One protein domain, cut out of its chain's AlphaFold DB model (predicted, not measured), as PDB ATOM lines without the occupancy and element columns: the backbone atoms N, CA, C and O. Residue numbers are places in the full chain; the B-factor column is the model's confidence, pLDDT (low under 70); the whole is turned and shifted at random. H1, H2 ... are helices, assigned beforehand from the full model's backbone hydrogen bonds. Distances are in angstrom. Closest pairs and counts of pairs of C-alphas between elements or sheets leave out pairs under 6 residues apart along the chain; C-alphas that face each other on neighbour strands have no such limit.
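This is residues 88 to 112 and 141 to 250 of the 250 residues of an uncharacterized protein of Verrucomicrobiales bacterium (UniProt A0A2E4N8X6). Look first for a bundle of four long helices, H2, H3, H4 and H5, running up and down side by side, each turning back on the one before; the ring they make is well closed from H2 through H3 and H4 to H5, but loose between H5 and H2, which come together near one end. Past that side runs a stretch with no named element, residues 99 to 112, coming from the helix H1, which lies away from the bundle; at the opposite end of the long axis the short H6 follows H5, and residues 245 to 250 stick out. The printed part has 135 residues, with six named helices in the order H1 to H6 and no named strand, and its class is all helix. It is compact, with a radius of gyration of the C-alphas of 16.2 A, and elongated in outline, spanning 57 by 31 by 22 A.

Find C-alpha 88 at (-3.310, 79.761, -0.737), where the printed part begins; from there H1, residues 88 to 98, runs 17.3 A from first to last C-alpha. Go on through residues 99 to 112, then across the cut, to C-alpha 143 at (29.461, 90.473, 15.884), where H2 begins; it holds residues 143 to 163 and is 30.7 A long. After a tight link of 4 residues comes H3, residues 168 to 182, 20.9 A long. A short link of 9 residues leads to H4, residues 192 to 214, 33.1 A long. A tight link of 2 residues leads to H5, residues 217 to 239, 32.7 A long, which ends at C-alpha 239 at (23.314, 85.473, 4.570). Another tight link of 2 residues leads to H6, residues 242 to 245, 5.1 A long.

Begin at H2, the hub, which touches three helices: H3, H5 and H6. H2 and H3 form a helical hairpin at a shallow tilt of 13 degrees, opposite ways; their closest C-alphas, those of Tyr 162 and Ala 171, are 4.6 A apart. H3 and H4 form the next hairpin, at a shallow tilt of 23 degrees, opposite ways, with the C-alphas of Gln 169 and Lys 213 closest at 4.5 A. H4 and H5 form the third, at a shallow tilt of 18 degrees, opposite ways; look at Trp 208 and Phe 223, whose C-alphas are closest at 4.9 A. H2 and H5 only just touch, with 3 pairs of C-alphas within 8 A, between residues 144 to 148 of H2 and residue 238 of H5; the closest are those of His 148 and Tyr 238, 7.7 A apart. H2 and H4 are near each other, while H3 and H5 are only just apart, closest at 8.5 A. H6 only just touches H2, again with 3 pairs within 8 A, the closest being the C-alphas of Val 145 and Glu 243 at 7.3 A. H1 touches no helix. In H2, H4 and H5 every O i to N i+4 pair is within hydrogen-bond range; in H3 9 of 11 are, in H1 1 of 7, beside 1 of 8 O i to N i+3 pairs, and H6 is too short for an O i to N i+4 pair.

The two C-alphas farthest apart are those of Leu 97 and Phe 250, at 57.9 A. Residues 113 to 140 are not printed, and C-alphas 112 and 141 are 18.0 A apart across this cut. Of the links that are printed whole, none is long. The mean pLDDT of the printed part is 80.4; look for values under 70 at residues 88 to 112, residue 141 and residues 242 to 250. Phe 250, where you stop, is the chain's last residue.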
ATOM      1  N   GLN A  88      -3.326  78.902  -1.931       51.03
ATOM      2  CA  GLN A  88      -3.310  79.761  -0.737       51.03
ATOM      3  C   GLN A  88      -4.725  80.044  -0.209       51.03
ATOM      4  O   GLN A  88      -4.926  80.113   1.001       51.03
ATOM      5  N   THR A  89      -5.725  80.136  -1.085       49.38
ATOM      6  CA  THR A  89      -7.116  80.419  -0.711       49.38
ATOM      7  C   THR A  89      -7.782  79.271   0.051       49.38
ATOM      8  O   THR A  89      -8.584  79.538   0.943       49.38
ATOM      9  N   ALA A  90      -7.418  78.008  -0.200       40.47
ATOM     10  CA  ALA A  90      -8.019  76.863   0.493       40.47
ATOM     11  C   ALA A  90      -7.607  76.779   1.978       40.47
ATOM     12  O   ALA A  90      -8.422  76.410   2.826       40.47
ATOM     13  N   MET A  91      -6.381  77.198   2.322       45.22
ATOM     14  CA  MET A  91      -5.943  77.276   3.724       45.22
ATOM     15  C   MET A  91      -6.609  78.425   4.495       45.22
ATOM     16  O   MET A  91      -6.853  78.285   5.692       45.22
ATOM     17  N   HIS A  92      -6.950  79.529   3.818       47.81
ATOM     18  CA  HIS A  92      -7.659  80.657   4.432       47.81
ATOM     19  C   HIS A  92      -9.149  80.362   4.673       47.81
ATOM     20  O   HIS A  92      -9.725  80.888   5.612       47.81
ATOM     21  N   VAL A  93      -9.807  79.496   3.898       44.97
ATOM     22  CA  VAL A  93     -11.240  79.206   4.129       44.97
ATOM     23  C   VAL A  93     -11.451  78.229   5.295       44.97
ATOM     24  O   VAL A  93     -12.427  78.354   6.037       44.97
ATOM     25  N   ALA A  94     -10.525  77.291   5.519       45.06
ATOM     26  CA  ALA A  94     -10.648  76.305   6.594       45.06
ATOM     27  C   ALA A  94     -10.511  76.918   8.003       45.06
ATOM     28  O   ALA A  94     -11.229  76.506   8.910       45.06
ATOM     29  N   SER A  95      -9.650  77.926   8.193       47.38
ATOM     30  CA  SER A  95      -9.433  78.565   9.501       47.38
ATOM     31  C   SER A  95     -10.566  79.501   9.930       47.38
ATOM     32  O   SER A  95     -10.863  79.606  11.121       47.38
ATOM     33  N   HIS A  96     -11.238  80.153   8.977       45.44
ATOM     34  CA  HIS A  96     -12.338  81.075   9.273       45.44
ATOM     35  C   HIS A  96     -13.644  80.354   9.646       45.44
ATOM     36  O   HIS A  96     -14.494  80.946  10.308       45.44
ATOM     37  N   LEU A  97     -13.810  79.083   9.262       41.38
ATOM     38  CA  LEU A  97     -15.033  78.319   9.537       41.38
ATOM     39  C   LEU A  97     -15.006  77.567  10.874       41.38
ATOM     40  O   LEU A  97     -16.068  77.271  11.420       41.38
ATOM     41  N   THR A  98     -13.830  77.272  11.428       40.94
ATOM     42  CA  THR A  98     -13.712  76.470  12.657       40.94
ATOM     43  C   THR A  98     -13.486  77.286  13.926       40.94
ATOM     44  O   THR A  98     -13.474  76.702  15.007       40.94
ATOM     45  N   GLY A  99     -13.291  78.610  13.848       38.59
ATOM     46  CA  GLY A  99     -12.978  79.438  15.028       38.59
ATOM     47  C   GLY A  99     -11.699  79.007  15.764       38.59
ATOM     48  O   GLY A  99     -11.395  79.505  16.847       38.59
ATOM     49  N   SER A 100     -10.945  78.072  15.184       41.69
ATOM     50  CA  SER A 100      -9.692  77.567  15.706       41.69
ATOM     51  C   SER A 100      -8.592  78.491  15.220       41.69
ATOM     52  O   SER A 100      -8.312  78.553  14.021       41.69
ATOM     53  N   ARG A 101      -7.988  79.207  16.167       49.59
ATOM     54  CA  ARG A 101      -6.785  80.011  15.967       49.59
ATOM     55  C   ARG A 101      -5.782  79.239  15.106       49.59
ATOM     56  O   ARG A 101      -5.417  78.114  15.446       49.59
ATOM     57  N   THR A 102      -5.342  79.833  14.002       55.31
ATOM     58  CA  THR A 102      -4.232  79.285  13.224       55.31
ATOM     59  C   THR A 102      -3.002  79.246  14.123       55.31
ATOM     60  O   THR A 102      -2.613  80.274  14.683       55.31
ATOM     61  N   GLN A 103      -2.409  78.057  14.284       54.81
ATOM     62  CA  GLN A 103      -1.035  77.921  14.775       54.81
ATOM     63  C   GLN A 103      -0.163  78.953  14.059       54.81
ATOM     64  O   GLN A 103      -0.427  79.244  12.885       54.81
ATOM     65  N   LEU A 104       0.825  79.526  14.757       57.16
ATOM     66  CA  LEU A 104       1.679  80.552  14.163       57.16
ATOM     67  C   LEU A 104       2.142  80.091  12.778       57.16
ATOM     68  O   LEU A 104       2.661  78.983  12.637       57.16
ATOM     69  N   ARG A 105       1.902  80.914  11.752       55.03
ATOM     70  CA  ARG A 105       2.142  80.527  10.366       55.03
ATOM     71  C   ARG A 105       3.646  80.390  10.130       55.03
ATOM     72  O   ARG A 105       4.347  81.359   9.843       55.03
ATOM     73  N   GLU A 106       4.141  79.164  10.261       45.53
ATOM     74  CA  GLU A 106       5.495  78.795   9.869       45.53
ATOM     75  C   GLU A 106       5.556  78.781   8.339       45.53
ATOM     76  O   GLU A 106       5.005  77.902   7.678       45.53
ATOM     77  N   THR A 107       6.201  79.780   7.742       40.97
ATOM     78  CA  THR A 107       6.518  79.733   6.312       40.97
ATOM     79  C   THR A 107       7.877  79.070   6.132       40.97
ATOM     80  O   THR A 107       8.727  79.078   7.014       40.97
ATOM     81  N   SER A 108       8.152  78.489   4.970       36.78
ATOM     82  CA  SER A 108       9.472  77.923   4.653       36.78
ATOM     83  C   SER A 108      10.629  78.931   4.797       36.78
ATOM     84  O   SER A 108      11.769  78.505   4.942       36.78
ATOM     85  N   ALA A 109      10.340  80.240   4.836       38.56
ATOM     86  CA  ALA A 109      11.287  81.310   5.161       38.56
ATOM     87  C   ALA A 109      11.555  81.476   6.676       38.56
ATOM     88  O   ALA A 109      12.598  81.999   7.054       38.56
ATOM     89  N   SER A 110      10.655  80.992   7.542       38.78
ATOM     90  CA  SER A 110      10.863  80.841   8.990       38.78
ATOM     91  C   SER A 110      11.453  79.479   9.368       38.78
ATOM     92  O   SER A 110      11.555  79.171  10.555       38.78
ATOM     93  N   LYS A 111      11.922  78.675   8.395       43.41
ATOM     94  CA  LYS A 111      12.877  77.587   8.662       43.41
ATOM     95  C   LYS A 111      14.232  78.184   9.047       43.41
ATOM     96  O   LYS A 111      15.234  78.010   8.370       43.41
ATOM     97  N   PHE A 112      14.264  78.813  10.214       45.84
ATOM     98  CA  PHE A 112      15.473  79.164  10.947       45.84
ATOM     99  C   PHE A 112      16.252  77.925  11.434       45.84
ATOM    100  O   PHE A 112      17.301  78.040  12.057       45.84
ATOM    101  N   LYS A 141      33.248  84.057  16.547       60.53
ATOM    102  CA  LYS A 141      31.944  84.427  15.977       60.53
ATOM    103  C   LYS A 141      31.880  85.945  15.819       60.53
ATOM    104  O   LYS A 141      31.892  86.679  16.807       60.53
ATOM    105  N   GLY A 142      31.798  86.394  14.571       70.06
ATOM    106  CA  GLY A 142      31.632  87.798  14.230       70.06
ATOM    107  C   GLY A 142      30.391  88.430  14.877       70.06
ATOM    108  O   GLY A 142      29.436  87.750  15.285       70.06
ATOM    109  N   GLY A 143      30.428  89.751  15.054       80.81
ATOM    110  CA  GLY A 143      29.461  90.473  15.884       80.81
ATOM    111  C   GLY A 143      28.021  90.372  15.370       80.81
ATOM    112  O   GLY A 143      27.078  90.413  16.169       80.81
ATOM    113  N   ILE A 144      27.840  90.194  14.059       83.06
ATOM    114  CA  ILE A 144      26.517  90.055  13.446       83.06
ATOM    115  C   ILE A 144      25.969  88.646  13.672       83.06
ATOM    116  O   ILE A 144      24.811  88.516  14.066       83.06
ATOM    117  N   VAL A 145      26.804  87.611  13.537       84.06
ATOM    118  CA  VAL A 145      26.437  86.206  13.808       84.06
ATOM    119  C   VAL A 145      25.917  86.033  15.229       84.06
ATOM    120  O   VAL A 145      24.828  85.500  15.440       84.06
ATOM    121  N   LYS A 146      26.636  86.577  16.214       86.12
ATOM    122  CA  LYS A 146      26.228  86.504  17.623       86.12
ATOM    123  C   LYS A 146      24.910  87.229  17.898       86.12
ATOM    124  O   LYS A 146      24.110  86.790  18.724       86.12
ATOM    125  N   THR A 147      24.682  88.358  17.230       88.06
ATOM    126  CA  THR A 147      23.414  89.085  17.334       88.06
ATOM    127  C   THR A 147      22.275  88.308  16.684       88.06
ATOM    128  O   THR A 147      21.199  88.223  17.272       88.06
ATOM    129  N   HIS A 148      22.508  87.725  15.511       88.44
ATOM    130  CA  HIS A 148      21.518  86.936  14.791       88.44
ATOM    131  C   HIS A 148      21.080  85.720  15.612       88.44
ATOM    132  O   HIS A 148      19.896  85.571  15.878       88.44
ATOM    133  N   GLU A 149      22.019  84.955  16.173       86.88
ATOM    134  CA  GLU A 149      21.728  83.817  17.061       86.88
ATOM    135  C   GLU A 149      20.861  84.206  18.275       86.88
ATOM    136  O   GLU A 149      19.939  83.488  18.668       86.88
ATOM    137  N   ARG A 150      21.089  85.396  18.849       90.06
ATOM    138  CA  ARG A 150      20.235  85.924  19.926       90.06
ATOM    139  C   ARG A 150      18.829  86.269  19.451       90.06
ATOM    140  O   ARG A 150      17.885  86.037  20.204       90.06
ATOM    141  N   ILE A 151      18.686  86.830  18.250       89.62
ATOM    142  CA  ILE A 151      17.377  87.139  17.658       89.62
ATOM    143  C   ILE A 151      16.576  85.848  17.489       89.62
ATOM    144  O   ILE A 151      15.450  85.789  17.970       89.62
ATOM    145  N   VAL A 152      17.192  84.790  16.955       88.44
ATOM    146  CA  VAL A 152      16.571  83.457  16.817       88.44
ATOM    147  C   VAL A 152      16.106  82.906  18.145       88.44
ATOM    148  O   VAL A 152      14.985  82.427  18.269       88.44
ATOM    149  N   SER A 153      16.961  82.988  19.164       90.69
ATOM    150  CA  SER A 153      16.613  82.503  20.497       90.69
ATOM    151  C   SER A 153      15.414  83.253  21.087       90.69
ATOM    152  O   SER A 153      14.583  82.653  21.771       90.69
ATOM    153  N   ILE A 154      15.307  84.562  20.837       92.69
ATOM    154  CA  ILE A 154      14.154  85.359  21.267       92.69
ATOM    155  C   ILE A 154      12.909  84.990  20.456       92.69
ATOM    156  O   ILE A 154      11.843  84.845  21.051       92.69
ATOM    157  N   GLU A 155      13.042  84.815  19.142       89.56
ATOM    158  CA  GLU A 155      11.947  84.417  18.258       89.56
ATOM    159  C   GLU A 155      11.394  83.049  18.655       89.56
ATOM    160  O   GLU A 155      10.208  82.953  18.922       89.56
ATOM    161  N   HIS A 156      12.230  82.032  18.858       89.44
ATOM    162  CA  HIS A 156      11.771  80.716  19.315       89.44
ATOM    163  C   HIS A 156      10.934  80.807  20.600       89.44
ATOM    164  O   HIS A 156       9.821  80.298  20.660       89.44
ATOM    165  N   LYS A 157      11.418  81.541  21.611       91.81
ATOM    166  CA  LYS A 157      10.677  81.736  22.870       91.81
ATOM    167  C   LYS A 157       9.365  82.492  22.670       91.81
ATOM    168  O   LYS A 157       8.406  82.258  23.400       91.81
ATOM    169  N   MET A 158       9.333  83.428  21.726       94.25
ATOM    170  CA  MET A 158       8.116  84.143  21.354       94.25
ATOM    171  C   MET A 158       7.099  83.199  20.715       94.25
ATOM    172  O   MET A 158       5.927  83.267  21.069       94.25
ATOM    173  N   ILE A 159       7.546  82.337  19.800       89.56
ATOM    174  CA  ILE A 159       6.717  81.336  19.123       89.56
ATOM    175  C   ILE A 159       6.142  80.360  20.151       89.56
ATOM    176  O   ILE A 159       4.930  80.158  20.176       89.56
ATOM    177  N   ASP A 160       6.975  79.839  21.056       90.94
ATOM    178  CA  ASP A 160       6.533  78.959  22.143       90.94
ATOM    179  C   ASP A 160       5.450  79.634  22.998       90.94
ATOM    180  O   ASP A 160       4.393  79.058  23.248       90.94
ATOM    181  N   ALA A 161       5.679  80.888  23.406       89.88
ATOM    182  CA  ALA A 161       4.717  81.654  24.192       89.88
ATOM    183  C   ALA A 161       3.420  81.942  23.418       89.88
ATOM    184  O   ALA A 161       2.335  81.896  23.997       89.88
ATOM    185  N   TYR A 162       3.514  82.232  22.117       90.06
ATOM    186  CA  TYR A 162       2.361  82.464  21.250       90.06
ATOM    187  C   TYR A 162       1.507  81.200  21.116       90.06
ATOM    188  O   TYR A 162       0.296  81.258  21.321       90.06
ATOM    189  N   ASN A 163       2.140  80.064  20.822       89.06
ATOM    190  CA  ASN A 163       1.462  78.782  20.626       89.06
ATOM    191  C   ASN A 163       0.883  78.226  21.935       89.06
ATOM    192  O   ASN A 163      -0.133  77.540  21.911       89.06
ATOM    193  N   ALA A 164       1.492  78.548  23.079       91.69
ATOM    194  CA  ALA A 164       0.971  78.198  24.399       91.69
ATOM    195  C   ALA A 164      -0.177  79.110  24.881       91.69
ATOM    196  O   ALA A 164      -0.716  78.881  25.959       91.69
ATOM    197  N   SER A 165      -0.527  80.168  24.140       89.94
ATOM    198  CA  SER A 165      -1.527  81.151  24.571       89.94
ATOM    199  C   SER A 165      -2.938  80.822  24.085       89.94
ATOM    200  O   SER A 165      -3.198  80.788  22.879       89.94
ATOM    201  N   ASP A 166      -3.885  80.747  25.018       90.12
ATOM    202  CA  ASP A 166      -5.297  80.471  24.715       90.12
ATOM    203  C   ASP A 166      -6.002  81.641  24.011       90.12
ATOM    204  O   ASP A 166      -6.896  81.441  23.188       90.12
ATOM    205  N   THR A 167      -5.589  82.882  24.298       90.12
ATOM    206  CA  THR A 167      -6.230  84.093  23.765       90.12
ATOM    207  C   THR A 167      -5.266  84.966  22.949       90.12
ATOM    208  O   THR A 167      -4.043  84.927  23.159       90.12
ATOM    209  N   PRO A 168      -5.764  85.791  22.004       89.19
ATOM    210  CA  PRO A 168      -4.947  86.794  21.314       89.19
ATOM    211  C   PRO A 168      -4.263  87.763  22.284       89.19
ATOM    212  O   PRO A 168      -3.104  88.135  22.094       89.19
ATOM    213  N   GLN A 169      -4.948  88.124  23.369       92.38
ATOM    214  CA  GLN A 169      -4.436  89.018  24.399       92.38
ATOM    215  C   GLN A 169      -3.282  88.378  25.176       92.38
ATOM    216  O   GLN A 169      -2.296  89.063  25.449       92.38
ATOM    217  N   ASP A 170      -3.348  87.084  25.490       91.50
ATOM    218  CA  ASP A 170      -2.241  86.379  26.146       91.50
ATOM    219  C   ASP A 170      -1.040  86.224  25.217       91.50
ATOM    220  O   ASP A 170       0.078  86.569  25.603       91.50
ATOM    221  N   ALA A 171      -1.276  85.888  23.949       91.62
ATOM    222  CA  ALA A 171      -0.210  85.824  22.955       91.62
ATOM    223  C   ALA A 171       0.486  87.174  22.764       91.62
ATOM    224  O   ALA A 171       1.707  87.235  22.616       91.62
ATOM    225  N   SER A 172      -0.268  88.278  22.838       94.62
ATOM    226  CA  SER A 172       0.301  89.622  22.745       94.62
ATOM    227  C   SER A 172       1.373  89.890  23.806       94.62
ATOM    228  O   SER A 172       2.303  90.652  23.543       94.62
ATOM    229  N   LYS A 173       1.290  89.241  24.980       96.44
ATOM    230  CA  LYS A 173       2.285  89.367  26.056       96.44
ATOM    231  C   LYS A 173       3.611  88.733  25.644       96.44
ATOM    232  O   LYS A 173       4.643  89.383  25.787       96.44
ATOM    233  N   GLY A 174       3.577  87.524  25.074       94.00
ATOM    234  CA  GLY A 174       4.770  86.836  24.567       94.00
ATOM    235  C   GLY A 174       5.472  87.630  23.460       94.00
ATOM    236  O   GLY A 174       6.686  87.837  23.503       94.00
ATOM    237  N   VAL A 175       4.697  88.184  22.524       95.38
ATOM    238  CA  VAL A 175       5.222  89.049  21.452       95.38
ATOM    239  C   VAL A 175       5.785  90.362  22.009       95.38
ATOM    240  O   VAL A 175       6.874  90.790  21.625       95.38
ATOM    241  N   ALA A 176       5.094  91.004  22.954       97.62
ATOM    242  CA  ALA A 176       5.571  92.236  23.583       97.62
ATOM    243  C   ALA A 176       6.859  92.019  24.399       97.62
ATOM    244  O   ALA A 176       7.754  92.869  24.388       97.62
ATOM    245  N   GLU A 177       6.990  90.876  25.074       97.56
ATOM    246  CA  GLU A 177       8.215  90.493  25.774       97.56
ATOM    247  C   GLU A 177       9.380  90.298  24.793       97.56
ATOM    248  O   GLU A 177      10.488  90.787  25.039       97.56
ATOM    249  N   ALA A 178       9.133  89.647  23.653       96.50
ATOM    250  CA  ALA A 178      10.124  89.477  22.595       96.50
ATOM    251  C   ALA A 178      10.609  90.827  22.051       96.50
ATOM    252  O   ALA A 178      11.815  91.078  22.018       96.50
ATOM    253  N   VAL A 179       9.690  91.750  21.746       98.00
ATOM    254  CA  VAL A 179      10.017  93.137  21.372       98.00
ATOM    255  C   VAL A 179      10.912  93.796  22.423       98.00
ATOM    256  O   VAL A 179      11.917  94.426  22.082       98.00
ATOM    257  N   ALA A 180      10.561  93.678  23.705       98.12
ATOM    258  CA  ALA A 180      11.326  94.289  24.786       98.12
ATOM    259  C   ALA A 180      12.748  93.712  24.886       98.12
ATOM    260  O   ALA A 180      13.689  94.456  25.166       98.12
ATOM    261  N   LYS A 181      12.923  92.408  24.634       97.31
ATOM    262  CA  LYS A 181      14.239  91.752  24.580       97.31
ATOM    263  C   LYS A 181      15.042  92.187  23.355       97.31
ATOM    264  O   LYS A 181      16.207  92.545  23.507       97.31
ATOM    265  N   LEU A 182      14.425  92.227  22.174       95.31
ATOM    266  CA  LEU A 182      15.082  92.638  20.928       95.31
ATOM    267  C   LEU A 182      15.593  94.083  21.004       95.31
ATOM    268  O   LEU A 182      16.716  94.363  20.598       95.31
ATOM    269  N   LYS A 183      14.826  94.994  21.611       96.44
ATOM    270  CA  LYS A 183      15.245  96.394  21.811       96.44
ATOM    271  C   LYS A 183      16.448  96.571  22.738       96.44
ATOM    272  O   LYS A 183      17.105  97.604  22.674       96.44
ATOM    273  N   LYS A 184      16.733  95.595  23.604       96.06
ATOM    274  CA  LYS A 184      17.898  95.612  24.505       96.06
ATOM    275  C   LYS A 184      19.174  95.103  23.831       96.06
ATOM    276  O   LYS A 184      20.240  95.142  24.445       96.06
ATOM    277  N   ILE A 185      19.084  94.595  22.604       91.75
ATOM    278  CA  ILE A 185      20.253  94.146  21.855       91.75
ATOM    279  C   ILE A 185      21.079  95.372  21.463       91.75
ATOM    280  O   ILE A 185      20.595  96.282  20.793       91.75
ATOM    281  N   LYS A 186      22.348  95.373  21.876       90.12
ATOM    282  CA  LYS A 186      23.353  96.345  21.438       90.12
ATOM    283  C   LYS A 186      23.532  96.246  19.923       90.12
ATOM    284  O   LYS A 186      23.730  95.150  19.400       90.12
ATOM    285  N   THR A 187      23.404  97.372  19.226       88.50
ATOM    286  CA  THR A 187      23.423  97.432  17.749       88.50
ATOM    287  C   THR A 187      24.539  98.314  17.198       88.50
ATOM    288  O   THR A 187      24.591  98.568  15.998       88.50
ATOM    289  N   GLU A 188      25.425  98.805  18.061       86.62
ATOM    290  CA  GLU A 188      26.510  99.722  17.715       86.62
ATOM    291  C   GLU A 188      27.547  99.053  16.809       86.62
ATOM    292  O   GLU A 188      28.113  99.701  15.937       86.62
ATOM    293  N   HIS A 189      27.755  97.747  16.985       82.50
ATOM    294  CA  HIS A 189      28.690  96.939  16.202       82.50
ATOM    295  C   HIS A 189      28.089  96.379  14.906       82.50
ATOM    296  O   HIS A 189      28.771  95.670  14.171       82.50
ATOM    297  N   LEU A 190      26.808  96.642  14.636       86.88
ATOM    298  CA  LEU A 190      26.114  96.111  13.466       86.88
ATOM    299  C   LEU A 190      26.265  97.057  12.279       86.88
ATOM    300  O   LEU A 190      26.210  98.280  12.422       86.88
ATOM    301  N   ASN A 191      26.365  96.489  11.078       89.06
ATOM    302  CA  ASN A 191      26.321  97.301   9.871       89.06
ATOM    303  C   ASN A 191      24.953  98.006   9.732       89.06
ATOM    304  O   ASN A 191      23.922  97.542  10.233       89.06
ATOM    305  N   LYS A 192      24.943  99.137   9.017       92.19
ATOM    306  CA  LYS A 192      23.758  99.995   8.853       92.19
ATOM    307  C   LYS A 192      22.558  99.249   8.255       92.19
ATOM    308  O   LYS A 192      21.429  99.503   8.666       92.19
ATOM    309  N   GLN A 193      22.797  98.343   7.307       92.19
ATOM    310  CA  GLN A 193      21.748  97.616   6.592       92.19
ATOM    311  C   GLN A 193      21.052  96.593   7.500       92.19
ATOM    312  O   GLN A 193      19.829  96.600   7.609       92.19
ATOM    313  N   TYR A 194      21.828  95.778   8.214       91.12
ATOM    314  CA  TYR A 194      21.333  94.787   9.167       91.12
ATOM    315  C   TYR A 194      20.642  95.456  10.357       91.12
ATOM    316  O   TYR A 194      19.563  95.040  10.770       91.12
ATOM    317  N   LYS A 195      21.212  96.555  10.869       93.56
ATOM    318  CA  LYS A 195      20.577  97.368  11.913       93.56
ATOM    319  C   LYS A 195      19.216  97.908  11.467       93.56
ATOM    320  O   LYS A 195      18.272  97.860  12.248       93.56
ATOM    321  N   GLY A 196      19.119  98.412  10.235       94.94
ATOM    322  CA  GLY A 196      17.861  98.898   9.663       94.94
ATOM    323  C   GLY A 196      16.802  97.800   9.589       94.94
ATOM    324  O   GLY A 196      15.721  97.963  10.144       94.94
ATOM    325  N   ALA A 197      17.148  96.650   9.008       94.62
ATOM    326  CA  ALA A 197      16.231  95.514   8.915       94.62
ATOM    327  C   ALA A 197      15.793  94.986  10.291       94.62
ATOM    328  O   ALA A 197      14.616  94.718  10.503       94.62
ATOM    329  N   LEU A 198      16.707  94.922  11.267       94.75
ATOM    330  CA  LEU A 198      16.357  94.532  12.634       94.75
ATOM    331  C   LEU A 198      15.366  95.520  13.267       94.75
ATOM    332  O   LEU A 198      14.432  95.111  13.952       94.75
ATOM    333  N   GLN A 199      15.550  96.824  13.051       96.62
ATOM    334  CA  GLN A 199      14.613  97.831  13.552       96.62
ATOM    335  C   GLN A 199      13.234  97.715  12.899       96.62
ATOM    336  O   GLN A 199      12.231  97.904  13.588       96.62
ATOM    337  N   ASP A 200      13.172  97.410  11.606       96.75
ATOM    338  CA  ASP A 200      11.907  97.249  10.889       96.75
ATOM    339  C   ASP A 200      11.173  95.972  11.329       96.75
ATOM    340  O   ASP A 200       9.990  96.047  11.670       96.75
ATOM    341  N   TYR A 201      11.892  94.861  11.517       96.38
ATOM    342  CA  TYR A 201      11.364  93.647  12.149       96.38
ATOM    343  C   TYR A 201      10.807  93.912  13.558       96.38
ATOM    344  O   TYR A 201       9.673  93.541  13.870       96.38
ATOM    345  N   ILE A 202      11.547  94.638  14.409       97.31
ATOM    346  CA  ILE A 202      11.069  95.022  15.749       97.31
ATOM    347  C   ILE A 202       9.780  95.850  15.652       97.31
ATOM    348  O   ILE A 202       8.858  95.635  16.441       97.31
ATOM    349  N   LYS A 203       9.679  96.788  14.702       98.12
ATOM    350  CA  LYS A 203       8.454  97.579  14.499       98.12
ATOM    351  C   LYS A 203       7.286  96.710  14.032       98.12
ATOM    352  O   LYS A 203       6.172  96.936  14.502       98.12
ATOM    353  N   ALA A 204       7.514  95.742  13.144       96.94
ATOM    354  CA  ALA A 204       6.481  94.809  12.696       96.94
ATOM    355  C   ALA A 204       5.928  93.998  13.880       96.94
ATOM    356  O   ALA A 204       4.725  94.034  14.141       96.94
ATOM    357  N   LEU A 205       6.812  93.415  14.701       96.81
ATOM    358  CA  LEU A 205       6.433  92.728  15.942       96.81
ATOM    359  C   LEU A 205       5.664  93.631  16.912       96.81
ATOM    360  O   LEU A 205       4.702  93.200  17.545       96.81
ATOM    361  N   GLN A 206       6.057  94.901  17.032       98.12
ATOM    362  CA  GLN A 206       5.330  95.861  17.858       98.12
ATOM    363  C   GLN A 206       3.898  96.077  17.375       98.12
ATOM    364  O   GLN A 206       2.977  96.040  18.193       98.12
ATOM    365  N   LYS A 207       3.705  96.301  16.072       97.75
ATOM    366  CA  LYS A 207       2.371  96.474  15.483       97.75
ATOM    367  C   LYS A 207       1.526  95.217  15.681       97.75
ATOM    368  O   LYS A 207       0.395  95.323  16.151       97.75
ATOM    369  N   TRP A 208       2.116  94.050  15.435       97.00
ATOM    370  CA  TRP A 208       1.466  92.761  15.623       97.00
ATOM    371  C   TRP A 208       1.033  92.537  17.075       97.00
ATOM    372  O   TRP A 208      -0.143  92.287  17.339       97.00
ATOM    373  N   SER A 209       1.929  92.769  18.044       97.12
ATOM    374  CA  SER A 209       1.595  92.686  19.475       97.12
ATOM    375  C   SER A 209       0.424  93.602  19.851       97.12
ATOM    376  O   SER A 209      -0.443  93.224  20.635       97.12
ATOM    377  N   LEU A 210       0.356  94.800  19.265       97.75
ATOM    378  CA  LEU A 210      -0.694  95.764  19.556       97.75
ATOM    379  C   LEU A 210      -2.040  95.355  18.946       97.75
ATOM    380  O   LEU A 210      -3.069  95.551  19.591       97.75
ATOM    381  N   ALA A 211      -2.044  94.792  17.737       96.00
ATOM    382  CA  ALA A 211      -3.251  94.269  17.101       96.00
ATOM    383  C   ALA A 211      -3.806  93.054  17.856       96.00
ATOM    384  O   ALA A 211      -4.988  93.041  18.202       96.00
ATOM    385  N   LEU A 212      -2.936  92.113  18.238       95.19
ATOM    386  CA  LEU A 212      -3.290  90.973  19.088       95.19
ATOM    387  C   LEU A 212      -3.900  91.429  20.419       95.19
ATOM    388  O   LEU A 212      -4.953  90.945  20.828       95.19
ATOM    389  N   LYS A 213      -3.283  92.423  21.070       96.31
ATOM    390  CA  LYS A 213      -3.784  92.989  22.331       96.31
ATOM    391  C   LYS A 213      -5.165  93.632  22.179       96.31
ATOM    392  O   LYS A 213      -5.958  93.607  23.116       96.31
ATOM    393  N   ARG A 214      -5.441  94.234  21.019       96.06
ATOM    394  CA  ARG A 214      -6.729  94.864  20.697       96.06
ATOM    395  C   ARG A 214      -7.805  93.859  20.288       96.06
ATOM    396  O   ARG A 214      -8.962  94.251  20.231       96.06
ATOM    397  N   GLY A 215      -7.440  92.603  20.026       92.88
ATOM    398  CA  GLY A 215      -8.365  91.608  19.489       92.88
ATOM    399  C   GLY A 215      -8.849  91.961  18.081       92.88
ATOM    400  O   GLY A 215      -9.995  91.681  17.757       92.88
ATOM    401  N   ASP A 216      -8.003  92.613  17.277       93.44
ATOM    402  CA  ASP A 216      -8.281  92.955  15.876       93.44
ATOM    403  C   ASP A 216      -7.617  91.896  14.976       93.44
ATOM    404  O   ASP A 216      -6.417  92.013  14.706       93.44
ATOM    405  N   PRO A 217      -8.334  90.825  14.578       87.94
ATOM    406  CA  PRO A 217      -7.736  89.697  13.866       87.94
ATOM    407  C   PRO A 217      -7.250  90.088  12.470       87.94
ATOM    408  O   PRO A 217      -6.182  89.654  12.065       87.94
ATOM    409  N   ILE A 218      -7.964  90.980  11.775       91.81
ATOM    410  CA  ILE A 218      -7.597  91.420  10.421       91.81
ATOM    411  C   ILE A 218      -6.251  92.146  10.457       91.81
ATOM    412  O   ILE A 218      -5.352  91.839   9.679       91.81
ATOM    413  N   LYS A 219      -6.075  93.079  11.402       94.50
ATOM    414  CA  LYS A 219      -4.780  93.751  11.564       94.50
ATOM    415  C   LYS A 219      -3.708  92.839  12.135       94.50
ATOM    416  O   LYS A 219      -2.529  93.059  11.871       94.50
ATOM    417  N   ALA A 220      -4.079  91.871  12.970       92.69
ATOM    418  CA  ALA A 220      -3.121  90.901  13.480       92.69
ATOM    419  C   ALA A 220      -2.544  90.068  12.330       92.69
ATOM    420  O   ALA A 220      -1.330  89.904  12.286       92.69
ATOM    421  N   ASP A 221      -3.371  89.641  11.380       91.12
ATOM    422  CA  ASP A 221      -2.919  88.903  10.201       91.12
ATOM    423  C   ASP A 221      -2.069  89.794   9.281       91.12
ATOM    424  O   ASP A 221      -0.947  89.428   8.943       91.12
ATOM    425  N   GLU A 222      -2.517  91.022   8.986       94.06
ATOM    426  CA  GLU A 222      -1.750  91.993   8.182       94.06
ATOM    427  C   GLU A 222      -0.349  92.253   8.766       94.06
ATOM    428  O   GLU A 222       0.656  92.317   8.051       94.06
ATOM    429  N   PHE A 223      -0.253  92.412  10.089       95.94
ATOM    430  CA  PHE A 223       1.032  92.642  10.742       95.94
ATOM    431  C   PHE A 223       1.861  91.370  10.927       95.94
ATOM    432  O   PHE A 223       3.083  91.494  11.051       95.94
ATOM    433  N   ASP A 224       1.252  90.182  10.942       92.25
ATOM    434  CA  ASP A 224       1.991  88.917  10.906       92.25
ATOM    435  C   ASP A 224       2.654  88.718   9.538       92.25
ATOM    436  O   ASP A 224       3.840  88.398   9.476       92.25
ATOM    437  N   ASP A 225       1.952  89.028   8.447       91.44
ATOM    438  CA  ASP A 225       2.527  89.011   7.096       91.44
ATOM    439  C   ASP A 225       3.694  90.002   6.976       91.44
ATOM    440  O   ASP A 225       4.790  89.638   6.537       91.44
ATOM    441  N   LEU A 226       3.516  91.231   7.477       93.81
ATOM    442  CA  LEU A 226       4.598  92.217   7.530       93.81
ATOM    443  C   LEU A 226       5.798  91.715   8.350       93.81
ATOM    444  O   LEU A 226       6.949  91.938   7.974       93.81
ATOM    445  N   ARG A 227       5.553  91.045   9.483       94.00
ATOM    446  CA  ARG A 227       6.615  90.438  10.297       94.00
ATOM    447  C   ARG A 227       7.373  89.390   9.487       94.00
ATOM    448  O   ARG A 227       8.600  89.406   9.519       94.00
ATOM    449  N   ILE A 228       6.673  88.510   8.773       89.38
ATOM    450  CA  ILE A 228       7.276  87.460   7.939       89.38
ATOM    451  C   ILE A 228       8.168  88.074   6.851       89.38
ATOM    452  O   ILE A 228       9.289  87.604   6.639       89.38
ATOM    453  N   ASP A 229       7.706  89.134   6.192       90.75
ATOM    454  CA  ASP A 229       8.473  89.823   5.154       90.75
ATOM    455  C   ASP A 229       9.738  90.495   5.708       90.75
ATOM    456  O   ASP A 229      10.821  90.352   5.129       90.75
ATOM    457  N   GLU A 230       9.654  91.156   6.867       92.94
ATOM    458  CA  GLU A 230      10.832  91.746   7.513       92.94
ATOM    459  C   GLU A 230      11.802  90.683   8.053       92.94
ATOM    460  O   GLU A 230      13.017  90.873   7.966       92.94
ATOM    461  N   THR A 231      11.310  89.538   8.546       89.56
ATOM    462  CA  THR A 231      12.166  88.392   8.904       89.56
ATOM    463  C   THR A 231      12.926  87.884   7.682       89.56
ATOM    464  O   THR A 231      14.139  87.679   7.754       89.56
ATOM    465  N   ARG A 232      12.247  87.723   6.537       88.69
ATOM    466  CA  ARG A 232      12.886  87.301   5.281       88.69
ATOM    467  C   ARG A 232      13.990  88.274   4.882       88.69
ATOM    468  O   ARG A 232      15.124  87.860   4.660       88.69
ATOM    469  N   ARG A 233      13.683  89.572   4.873       91.19
ATOM    470  CA  ARG A 233      14.651  90.630   4.561       91.19
ATOM    471  C   ARG A 233      15.848  90.615   5.515       91.19
ATOM    472  O   ARG A 233      16.984  90.777   5.071       91.19
ATOM    473  N   LEU A 234      15.620  90.416   6.814       88.50
ATOM    474  CA  LEU A 234      16.686  90.318   7.812       88.50
ATOM    475  C   LEU A 234      17.614  89.123   7.535       88.50
ATOM    476  O   LEU A 234      18.835  89.283   7.598       88.50
ATOM    477  N   ASN A 235      17.047  87.967   7.183       86.19
ATOM    478  CA  ASN A 235      17.795  86.751   6.847       86.19
ATOM    479  C   ASN A 235      18.596  86.909   5.550       86.19
ATOM    480  O   ASN A 235      19.780  86.594   5.523       86.19
ATOM    481  N   GLU A 236      18.018  87.505   4.507       88.69
ATOM    482  CA  GLU A 236      18.747  87.783   3.264       88.69
ATOM    483  C   GLU A 236      19.954  88.707   3.486       88.69
ATOM    484  O   GLU A 236      20.998  88.560   2.847       88.69
ATOM    485  N   ILE A 237      19.830  89.691   4.383       88.50
ATOM    486  CA  ILE A 237      20.943  90.581   4.739       88.50
ATOM    487  C   ILE A 237      21.985  89.835   5.574       88.50
ATOM    488  O   ILE A 237      23.179  90.099   5.420       88.50
ATOM    489  N   TYR A 238      21.551  88.932   6.454       86.38
ATOM    490  CA  TYR A 238      22.424  88.083   7.259       86.38
ATOM    491  C   TYR A 238      23.266  87.134   6.397       86.38
ATOM    492  O   TYR A 238      24.484  87.096   6.541       86.38
ATOM    493  N   GLU A 239      22.641  86.428   5.458       84.69
ATOM    494  CA  GLU A 239      23.314  85.473   4.570       84.69
ATOM    495  C   GLU A 239      24.369  86.136   3.681       84.69
ATOM    496  O   GLU A 239      25.350  85.505   3.306       84.69
ATOM    497  N   LYS A 240      24.204  87.427   3.379       85.31
ATOM    498  CA  LYS A 240      25.166  88.219   2.599       85.31
ATOM    499  C   LYS A 240      26.339  88.752   3.429       85.31
ATOM    500  O   LYS A 240      27.209  89.421   2.872       85.31
ATOM    501  N   GLN A 241      26.377  88.521   4.744       78.19
ATOM    502  CA  GLN A 241      27.467  89.023   5.581       78.19
ATOM    503  C   GLN A 241      28.769  88.259   5.316       78.19
ATOM    504  O   GLN A 241      28.759  87.030   5.264       78.19
ATOM    505  N   PRO A 242      29.919  88.950   5.230       69.12
ATOM    506  CA  PRO A 242      31.202  88.300   4.966       69.12
ATOM    507  C   PRO A 242      31.545  87.258   6.038       69.12
ATOM    508  O   PRO A 242      32.046  86.194   5.695       69.12
ATOM    509  N   GLU A 243      31.187  87.522   7.300       67.44
ATOM    510  CA  GLU A 243      31.346  86.614   8.451       67.44
ATOM    511  C   GLU A 243      30.563  85.292   8.314       67.44
ATOM    512  O   GLU A 243      30.878  84.325   8.999       67.44
ATOM    513  N   VAL A 244      29.533  85.259   7.459       65.19
ATOM    514  CA  VAL A 244      28.676  84.089   7.192       65.19
ATOM    515  C   VAL A 244      29.099  83.385   5.899       65.19
ATOM    516  O   VAL A 244      29.095  82.160   5.835       65.19
ATOM    517  N   VAL A 245      29.492  84.151   4.874       59.06
ATOM    518  CA  VAL A 245      29.855  83.631   3.542       59.06
ATOM    519  C   VAL A 245      31.276  83.065   3.496       59.06
ATOM    520  O   VAL A 245      31.536  82.129   2.742       59.06
ATOM    521  N   THR A 246      32.219  83.615   4.270       52.62
ATOM    522  CA  THR A 246      33.594  83.098   4.273       52.62
ATOM    523  C   THR A 246      33.741  81.936   5.258       52.62
ATOM    524  O   THR A 246      33.627  82.150   6.465       52.62
ATOM    525  N   PRO A 247      34.047  80.704   4.797       44.81
ATOM    526  CA  PRO A 247      34.599  79.712   5.702       44.81
ATOM    527  C   PRO A 247      35.921  80.287   6.203       44.81
ATOM    528  O   PRO A 247      36.735  80.737   5.394       44.81
ATOM    529  N   LEU A 248      36.096  80.327   7.524       44.19
ATOM    530  CA  LEU A 248      37.346  80.697   8.183       44.19
ATOM    531  C   LEU A 248      38.499  79.967   7.473       44.19
ATOM    532  O   LEU A 248      38.703  78.775   7.685       44.19
ATOM    533  N   ARG A 249      39.207  80.662   6.575       38.72
ATOM    534  CA  ARG A 249      40.483  80.196   6.041       38.72
ATOM    535  C   ARG A 249      41.494  80.419   7.156       38.72
ATOM    536  O   ARG A 249      42.027  81.517   7.286       38.72
ATOM    537  N   PHE A 250      41.680  79.387   7.964       39.59
ATOM    538  CA  PHE A 250      42.904  79.159   8.714       39.59
ATOM    539  C   PHE A 250      43.610  77.960   8.095       39.59
ATOM    540  O   PHE A 250      42.904  76.972   7.784       39.59
TER     541      PHE A 250